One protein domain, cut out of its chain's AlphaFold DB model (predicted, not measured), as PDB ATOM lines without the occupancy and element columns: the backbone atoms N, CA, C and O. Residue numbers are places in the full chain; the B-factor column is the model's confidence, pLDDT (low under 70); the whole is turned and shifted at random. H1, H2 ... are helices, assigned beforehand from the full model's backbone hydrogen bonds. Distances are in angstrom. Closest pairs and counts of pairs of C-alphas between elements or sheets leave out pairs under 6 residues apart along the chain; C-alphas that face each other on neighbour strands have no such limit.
ATOM      1  N   GLY A  69     229.901 252.872 179.338       79.56
ATOM      2  CA  GLY A  69     228.463 252.635 179.233       79.56
ATOM      3  C   GLY A  69     227.652 253.759 179.877       79.56
ATOM      4  O   GLY A  69     228.116 254.422 180.806       79.56
ATOM      5  N   VAL A  70     226.419 253.954 179.412       82.19
ATOM      6  CA  VAL A  70     225.475 254.891 180.036       82.19
ATOM      7  C   VAL A  70     224.711 254.168 181.147       82.19
ATOM      8  O   VAL A  70     224.256 253.034 180.983       82.19
ATOM      9  N   LYS A  71     224.571 254.816 182.304       82.25
ATOM     10  CA  LYS A  71     223.883 254.236 183.462       82.25
ATOM     11  C   LYS A  71     222.385 254.085 183.186       82.25
ATOM     12  O   LYS A  71     221.755 255.054 182.789       82.25
ATOM     13  N   PHE A  72     221.824 252.912 183.494       86.00
ATOM     14  CA  PHE A  72     220.398 252.573 183.328       86.00
ATOM     15  C   PHE A  72     219.897 252.423 181.879       86.00
ATOM     16  O   PHE A  72     218.694 252.496 181.652       86.00
ATOM     17  N   TYR A  73     220.792 252.124 180.934       88.75
ATOM     18  CA  TYR A  73     220.449 251.843 179.533       88.75
ATOM     19  C   TYR A  73     220.836 250.400 179.149       88.75
ATOM     20  O   TYR A  73     221.843 250.179 178.466       88.75
ATOM     21  N   PRO A  74     220.110 249.375 179.647       88.50
ATOM     22  CA  PRO A  74     220.453 247.968 179.419       88.50
ATOM     23  C   PRO A  74     220.367 247.562 177.939       88.50
ATOM     24  O   PRO A  74     221.098 246.689 177.484       88.50
ATOM     25  N   GLU A  75     219.527 248.214 177.136       87.62
ATOM     26  CA  GLU A  75     219.448 248.003 175.685       87.62
ATOM     27  C   GLU A  75     220.721 248.400 174.919       87.62
ATOM     28  O   GLU A  75     220.896 247.984 173.769       87.62
ATOM     29  N   LEU A  76     221.624 249.154 175.553       88.31
ATOM     30  CA  LEU A  76     222.948 249.474 175.020       88.31
ATOM     31  C   LEU A  76     224.026 248.464 175.441       88.31
ATOM     32  O   LEU A  76     225.138 248.519 174.918       88.31
ATOM     33  N   ALA A  77     223.724 247.550 176.368       87.19
ATOM     34  CA  ALA A  77     224.662 246.556 176.870       87.19
ATOM     35  C   ALA A  77     224.557 245.240 176.064       87.19
ATOM     36  O   ALA A  77     223.568 244.513 176.195       87.19
ATOM     37  N   PRO A  78     225.587 244.846 175.285       80.75
ATOM     38  CA  PRO A  78     225.522 243.656 174.424       80.75
ATOM     39  C   PRO A  78     225.265 242.347 175.170       80.75
ATOM     40  O   PRO A  78     224.665 241.422 174.620       80.75
ATOM     41  N   ILE A  79     225.692 242.277 176.430       84.19
ATOM     42  CA  ILE A  79     225.503 241.107 177.288       84.19
ATOM     43  C   ILE A  79     224.020 240.794 177.540       84.19
ATOM     44  O   ILE A  79     223.647 239.628 177.650       84.19
ATOM     45  N   GLU A  80     223.143 241.801 177.506       86.69
ATOM     46  CA  GLU A  80     221.699 241.615 177.686       86.69
ATOM     47  C   GLU A  80     221.074 240.786 176.554       86.69
ATOM     48  O   GLU A  80     220.102 240.051 176.758       86.69
ATOM     49  N   ALA A  81     221.651 240.834 175.346       81.69
ATOM     50  CA  ALA A  81     221.227 239.962 174.252       81.69
ATOM     51  C   ALA A  81     221.536 238.486 174.551       81.69
ATOM     52  O   ALA A  81     220.716 237.615 174.242       81.69
ATOM     53  N   ALA A  82     222.682 238.215 175.182       81.62
ATOM     54  CA  ALA A  82     223.079 236.876 175.603       81.62
ATOM     55  C   ALA A  82     222.138 236.345 176.687       81.62
ATOM     56  O   ALA A  82     221.553 235.272 176.534       81.62
ATOM     57  N   TYR A  83     221.915 237.141 177.738       86.81
ATOM     58  CA  TYR A  83     221.016 236.786 178.834       86.81
ATOM     59  C   TYR A  83     219.604 236.492 178.344       86.81
ATOM     60  O   TYR A  83     219.021 235.476 178.719       86.81
ATOM     61  N   ARG A  84     219.072 237.312 177.432       85.75
ATOM     62  CA  ARG A  84     217.759 237.073 176.823       85.75
ATOM     63  C   ARG A  84     217.702 235.745 176.069       85.75
ATOM     64  O   ARG A  84     216.697 235.038 176.165       85.75
ATOM     65  N   SER A  85     218.744 235.420 175.306       81.75
ATOM     66  CA  SER A  85     218.815 234.180 174.525       81.75
ATOM     67  C   SER A  85     218.837 232.952 175.439       81.75
ATOM     68  O   SER A  85     217.990 232.063 175.310       81.75
ATOM     69  N   ILE A  86     219.722 232.964 176.439       85.75
ATOM     70  CA  ILE A  86     219.863 231.895 177.434       85.75
ATOM     71  C   ILE A  86     218.565 231.733 178.231       85.75
ATOM     72  O   ILE A  86     218.037 230.628 178.339       85.75
ATOM     73  N   ALA A  87     217.984 232.828 178.730       87.12
ATOM     74  CA  ALA A  87     216.734 232.790 179.486       87.12
ATOM     75  C   ALA A  87     215.577 232.210 178.659       87.12
ATOM     76  O   ALA A  87     214.785 231.413 179.169       87.12
ATOM     77  N   LYS A  88     215.488 232.555 177.366       86.69
ATOM     78  CA  LYS A  88     214.495 231.975 176.452       86.69
ATOM     79  C   LYS A  88     214.709 230.469 176.276       86.69
ATOM     80  O   LYS A  88     213.734 229.723 176.354       86.69
ATOM     81  N   ALA A  89     215.949 230.028 176.066       85.31
ATOM     82  CA  ALA A  89     216.282 228.612 175.920       85.31
ATOM     83  C   ALA A  89     215.946 227.814 177.190       85.31
ATOM     84  O   ALA A  89     215.264 226.792 177.111       85.31
ATOM     85  N   ILE A  90     216.311 228.333 178.367       87.19
ATOM     86  CA  ILE A  90     215.966 227.733 179.663       87.19
ATOM     87  C   ILE A  90     214.449 227.653 179.832       87.19
ATOM     88  O   ILE A  90     213.942 226.619 180.256       87.19
ATOM     89  N   ARG A  91     213.703 228.710 179.481       86.06
ATOM     90  CA  ARG A  91     212.236 228.720 179.595       86.06
ATOM     91  C   ARG A  91     211.580 227.636 178.742       86.06
ATOM     92  O   ARG A  91     210.616 227.026 179.185       86.06
ATOM     93  N   ILE A  92     212.080 227.420 177.526       84.44
ATOM     94  CA  ILE A  92     211.562 226.391 176.614       84.44
ATOM     95  C   ILE A  92     211.936 224.989 177.117       84.44
ATOM     96  O   ILE A  92     211.102 224.091 177.090       84.44
ATOM     97  N   GLY A  93     213.169 224.806 177.600       81.81
ATOM     98  CA  GLY A  93     213.676 223.509 178.056       81.81
ATOM     99  C   GLY A  93     213.233 223.088 179.463       81.81
ATOM    100  O   GLY A  93     213.275 221.903 179.778       81.81
ATOM    101  N   ASN A  94     212.806 224.021 180.320       82.19
ATOM    102  CA  ASN A  94     212.400 223.750 181.704       82.19
ATOM    103  C   ASN A  94     210.876 223.608 181.845       82.19
ATOM    104  O   ASN A  94     210.220 224.390 182.539       82.19
ATOM    105  N   SER A  95     210.303 222.596 181.192       72.75
ATOM    106  CA  SER A  95     208.858 222.321 181.221       72.75
ATOM    107  C   SER A  95     208.315 222.045 182.630       72.75
ATOM    108  O   SER A  95     207.173 222.386 182.929       72.75
ATOM    109  N   SER A  96     209.144 221.488 183.517       76.69
ATOM    110  CA  SER A  96     208.788 221.152 184.900       76.69
ATOM    111  C   SER A  96     208.843 222.334 185.871       76.69
ATOM    112  O   SER A  96     208.506 222.165 187.040       76.69
ATOM    113  N   LYS A  97     209.270 223.526 185.416       80.44
ATOM    114  CA  LYS A  97     209.461 224.733 186.248       80.44
ATOM    115  C   LYS A  97     210.342 224.493 187.484       80.44
ATOM    116  O   LYS A  97     210.220 225.193 188.486       80.44
ATOM    117  N   SER A  98     211.246 223.516 187.414       83.62
ATOM    118  CA  SER A  98     212.117 223.161 188.532       83.62
ATOM    119  C   SER A  98     213.281 224.143 188.660       83.62
ATOM    120  O   SER A  98     213.841 224.608 187.661       83.62
ATOM    121  N   SER A  99     213.676 224.438 189.898       82.50
ATOM    122  CA  SER A  99     214.905 225.171 190.224       82.50
ATOM    123  C   SER A  99     216.129 224.251 190.324       82.50
ATOM    124  O   SER A  99     217.252 224.706 190.119       82.50
ATOM    125  N   GLY A 100     215.941 222.949 190.566       86.50
ATOM    126  CA  GLY A 100     217.044 221.991 190.697       86.50
ATOM    127  C   GLY A 100     217.827 221.865 189.393       86.50
ATOM    128  O   GLY A 100     217.213 221.759 188.336       86.50
ATOM    129  N   GLY A 101     219.161 221.907 189.440       86.25
ATOM    130  CA  GLY A 101     220.014 221.825 188.246       86.25
ATOM    131  C   GLY A 101     220.086 223.110 187.402       86.25
ATOM    132  O   GLY A 101     220.309 223.039 186.194       86.25
ATOM    133  N   PHE A 102     219.804 224.282 187.992       87.62
ATOM    134  CA  PHE A 102     219.771 225.561 187.268       87.62
ATOM    135  C   PHE A 102     221.109 225.911 186.609       87.62
ATOM    136  O   PHE A 102     221.118 226.236 185.425       87.62
ATOM    137  N   VAL A 103     222.221 225.799 187.342       88.38
ATOM    138  CA  VAL A 103     223.564 226.127 186.828       88.38
ATOM    139  C   VAL A 103     223.896 225.269 185.609       88.38
ATOM    140  O   VAL A 103     224.232 225.802 184.559       88.38
ATOM    141  N   GLN A 104     223.650 223.961 185.693       88.31
ATOM    142  CA  GLN A 104     223.891 223.020 184.597       88.31
ATOM    143  C   GLN A 104     223.021 223.327 183.371       88.31
ATOM    144  O   GLN A 104     223.445 223.148 182.231       88.31
ATOM    145  N   ARG A 105     221.785 223.805 183.578       86.69
ATOM    146  CA  ARG A 105     220.937 224.277 182.473       86.69
ATOM    147  C   ARG A 105     221.466 225.560 181.851       86.69
ATOM    148  O   ARG A 105     221.402 225.675 180.635       86.69
ATOM    149  N   VAL A 106     221.955 226.507 182.652       85.75
ATOM    150  CA  VAL A 106     222.577 227.736 182.138       85.75
ATOM    151  C   VAL A 106     223.778 227.376 181.273       85.75
ATOM    152  O   VAL A 106     223.800 227.785 180.119       85.75
ATOM    153  N   GLU A 107     224.701 226.557 181.779       84.44
ATOM    154  CA  GLU A 107     225.883 226.081 181.044       84.44
ATOM    155  C   GLU A 107     225.485 225.392 179.732       84.44
ATOM    156  O   GLU A 107     225.933 225.780 178.658       84.44
ATOM    157  N   ARG A 108     224.537 224.449 179.779       82.88
ATOM    158  CA  ARG A 108     224.042 223.773 178.569       82.88
ATOM    159  C   ARG A 108     223.364 224.725 177.584       82.88
ATOM    160  O   ARG A 108     223.381 224.478 176.384       82.88
ATOM    161  N   CYS A 109     222.708 225.774 178.068       79.44
ATOM    162  CA  CYS A 109     222.048 226.762 177.224       79.44
ATOM    163  C   CYS A 109     223.001 227.847 176.713       79.44
ATOM    164  O   CYS A 109     222.574 228.619 175.859       79.44
ATOM    165  N   GLN A 110     224.251 227.909 177.183       72.81
ATOM    166  CA  GLN A 110     225.262 228.808 176.625       72.81
ATOM    167  C   GLN A 110     225.722 228.338 175.236       72.81
ATOM    168  O   GLN A 110     225.871 229.184 174.361       72.81
ATOM    169  N   GLU A 111     225.837 227.024 174.995       61.41
ATOM    170  CA  GLU A 111     226.338 226.476 173.716       61.41
ATOM    171  C   GLU A 111     225.395 226.674 172.502       61.41
ATOM    172  O   GLU A 111     225.872 227.040 171.435       61.41
ATOM    173  N   PRO A 112     224.054 226.522 172.595       54.38
ATOM    174  CA  PRO A 112     223.143 226.818 171.479       54.38
ATOM    175  C   PRO A 112     222.779 228.304 171.380       54.38
ATOM    176  O   PRO A 112     222.222 228.745 170.375       54.38
ATOM    177  N   ALA A 113     223.026 229.070 172.448       54.66
ATOM    178  CA  ALA A 113     222.789 230.508 172.493       54.66
ATOM    179  C   ALA A 113     223.967 231.308 171.944       54.66
ATOM    180  O   ALA A 113     223.964 232.522 172.171       54.66
ATOM    181  N   ASP A 114     224.913 230.637 171.261       55.38
ATOM    182  CA  ASP A 114     226.108 231.210 170.663       55.38
ATOM    183  C   ASP A 114     225.836 232.661 170.313       55.38
ATOM    184  O   ASP A 114     225.002 232.992 169.456       55.38
ATOM    185  N   LEU A 115     226.507 233.524 171.071       63.84
ATOM    186  CA  LEU A 115     226.706 234.934 170.798       63.84
ATOM    187  C   LEU A 115     227.450 235.032 169.470       63.84
ATOM    188  O   LEU A 115     228.605 235.440 169.386       63.84
ATOM    189  N   THR A 116     226.785 234.601 168.406       74.25
ATOM    190  CA  THR A 116     227.318 234.618 167.070       74.25
ATOM    191  C   THR A 116     227.651 236.065 166.786       74.25
ATOM    192  O   THR A 116     226.929 236.992 167.179       74.25
ATOM    193  N   LEU A 117     228.724 236.277 166.034       76.25
ATOM    194  CA  LEU A 117     229.053 237.609 165.545       76.25
ATOM    195  C   LEU A 117     227.842 238.264 164.856       76.25
ATOM    196  O   LEU A 117     227.701 239.482 164.892       76.25
ATOM    197  N   LEU A 118     226.929 237.471 164.283       82.06
ATOM    198  CA  LEU A 118     225.652 237.935 163.743       82.06
ATOM    199  C   LEU A 118     224.720 238.530 164.807       82.06
ATOM    200  O   LEU A 118     224.218 239.636 164.597       82.06
ATOM    201  N   LEU A 119     224.492 237.835 165.926       78.88
ATOM    202  CA  LEU A 119     223.660 238.332 167.025       78.88
ATOM    203  C   LEU A 119     224.260 239.604 167.630       78.88
ATOM    204  O   LEU A 119     223.547 240.595 167.790       78.88
ATOM    205  N   ILE A 120     225.573 239.602 167.875       79.56
ATOM    206  CA  ILE A 120     226.309 240.761 168.394       79.56
ATOM    207  C   ILE A 120     226.154 241.954 167.439       79.56
ATOM    208  O   ILE A 120     225.717 243.032 167.838       79.56
ATOM    209  N   ARG A 121     226.416 241.758 166.139       85.44
ATOM    210  CA  ARG A 121     226.257 242.805 165.112       85.44
ATOM    211  C   ARG A 121     224.818 243.289 164.974       85.44
ATOM    212  O   ARG A 121     224.594 244.440 164.603       85.44
ATOM    213  N   LYS A 122     223.831 242.414 165.173       85.75
ATOM    214  CA  LYS A 122     222.416 242.798 165.158       85.75
ATOM    215  C   LYS A 122     222.088 243.668 166.366       85.75
ATOM    216  O   LYS A 122     221.451 244.698 166.181       85.75
ATOM    217  N   HIS A 123     222.562 243.295 167.555       87.94
ATOM    218  CA  HIS A 123     222.372 244.084 168.767       87.94
ATOM    219  C   HIS A 123     222.953 245.491 168.602       87.94
ATOM    220  O   HIS A 123     222.200 246.448 168.702       87.94
ATOM    221  N   PHE A 124     224.225 245.627 168.212       88.19
ATOM    222  CA  PHE A 124     224.840 246.949 168.020       88.19
ATOM    223  C   PHE A 124     224.128 247.816 166.970       88.19
ATOM    224  O   PHE A 124     224.057 249.035 167.121       88.19
ATOM    225  N   ARG A 125     223.560 247.210 165.917       89.62
ATOM    226  CA  ARG A 125     222.710 247.938 164.962       89.62
ATOM    227  C   ARG A 125     221.443 248.478 165.622       89.62
ATOM    228  O   ARG A 125     221.088 249.616 165.359       89.62
ATOM    229  N   SER A 126     220.793 247.699 166.483       89.12
ATOM    230  CA  SER A 126     219.643 248.168 167.262       89.12
ATOM    231  C   SER A 126     220.036 249.226 168.299       89.12
ATOM    232  O   SER A 126     219.366 250.247 168.387       89.12
ATOM    233  N   SER A 127     221.146 249.041 169.020       88.94
ATOM    234  CA  SER A 127     221.685 250.022 169.975       88.94
ATOM    235  C   SER A 127     221.957 251.373 169.314       88.94
ATOM    236  O   SER A 127     221.684 252.407 169.910       88.94
ATOM    237  N   ARG A 128     222.417 251.385 168.055       88.94
ATOM    238  CA  ARG A 128     222.577 252.622 167.280       88.94
ATOM    239  C   ARG A 128     221.260 253.379 167.100       88.94
ATOM    240  O   ARG A 128     221.269 254.601 167.166       88.94
ATOM    241  N   GLU A 129     220.155 252.681 166.853       90.94
ATOM    242  CA  GLU A 129     218.853 253.335 166.698       90.94
ATOM    243  C   GLU A 129     218.347 253.889 168.035       90.94
ATOM    244  O   GLU A 129     217.889 255.025 168.065       90.94
ATOM    245  N   TYR A 130     218.538 253.169 169.149       89.19
ATOM    246  CA  TYR A 130     218.251 253.711 170.486       89.19
ATOM    247  C   TYR A 130     219.057 254.979 170.776       89.19
ATOM    248  O   TYR A 130     218.498 255.977 171.219       89.19
ATOM    249  N   LEU A 131     220.359 254.970 170.466       88.06
ATOM    250  CA  LEU A 131     221.218 256.141 170.644       88.06
ATOM    251  C   LEU A 131     220.738 257.347 169.836       88.06
ATOM    252  O   LEU A 131     220.751 258.449 170.368       88.06
ATOM    253  N   LYS A 132     220.287 257.155 168.588       89.44
ATOM    254  CA  LYS A 132     219.702 258.254 167.801       89.44
ATOM    255  C   LYS A 132     218.490 258.853 168.508       89.44
ATOM    256  O   LYS A 132     218.428 260.064 168.646       89.44
ATOM    257  N   SER A 133     217.584 258.013 169.007       87.69
ATOM    258  CA  SER A 133     216.390 258.472 169.722       87.69
ATOM    259  C   SER A 133     216.692 259.167 171.054       87.69
ATOM    260  O   SER A 133     215.870 259.946 171.511       87.69
ATOM    261  N   TYR A 134     217.836 258.899 171.692       84.94
ATOM    262  CA  TYR A 134     218.259 259.621 172.903       84.94
ATOM    263  C   TYR A 134     218.940 260.962 172.618       84.94
ATOM    264  O   TYR A 134     219.167 261.732 173.549       84.94
ATOM    265  N   MET A 135     219.326 261.210 171.368       79.69
ATOM    266  CA  MET A 135     219.964 262.458 170.946       79.69
ATOM    267  C   MET A 135     218.967 263.488 170.394       79.69
ATOM    268  O   MET A 135     219.363 264.636 170.200       79.69
ATOM    269  N   GLU A 136     217.728 263.073 170.118       63.75
ATOM    270  CA  GLU A 136     216.592 263.933 169.747       63.75
ATOM    271  C   GLU A 136     215.915 264.522 170.993       63.75
ATOM    272  O   GLU A 136     215.565 265.724 170.943       63.75
TER     273      GLU A 136
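Overview. This is residues 69 to 136 of the 136 residues of an uncharacterized protein of Perkinsus marinus (strain ATCC 50983 / TXsc) (UniProt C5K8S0). The three helices make a loose, elongated arrangement with H1 in its middle part: the short helix H2 crosses steeply beside the later part of H1, and the long helix H3 starts near the first part of H1 and reaches away toward the opposite end of the whole. The residues 95 to 101, between H1 and H2, stick out as a free loop at the H2 end. The printed part has 68 residues with three named helices, in the order H1, H2, H3, and no named strand; the class is all helix. It is loose, with a radius of gyration of the C-alphas of 14.8 A, and spans 46 by 24 by 18 A.

Along the chain. The printed part begins at Gly 69. H1 holds residues 79 to 93, 21.2 A from first to last C-alpha, and begins at C-alpha 79 (225.503, 241.107, 177.288). H2 holds residues 102 to 110, 12.4 A long, and begins at C-alpha 102 (219.771, 225.561, 187.268). H3 holds residues 117 to 135, 27.0 A long, and ends at C-alpha 135 (219.964, 262.458, 170.946).

Arrangement. H1 touches H2 with its residues 86 to 90 alone; the closest C-alphas are those of Ile 86 and Cys 109, 5.6 A apart. They run opposite ways at a steep tilt of 67 degrees. H1 and H3 only just touch, with 3 pairs of C-alphas within 8 A, through Ala 81 of H1 and residues 119 to 123 of H3; the closest C-alphas, of Ala 81 and His 123, are 7.0 A apart. Their tilt is steep, 57 degrees, opposite ways. H2 and H3 are apart. In H1 and H2 every O i to N i+4 pair is within hydrogen-bond range; in H3 14 of 15 are.

Size, cuts and confidence. The C-alphas farthest apart are those of Gly 100 and Glu 136, 46.9 A. The printed part has no cut, and the links H1 to H2 and H2 to H3 are short. The mean pLDDT of the printed part is 82.2; residues 111 to 115 and residue 136, the chain's last, are under 70.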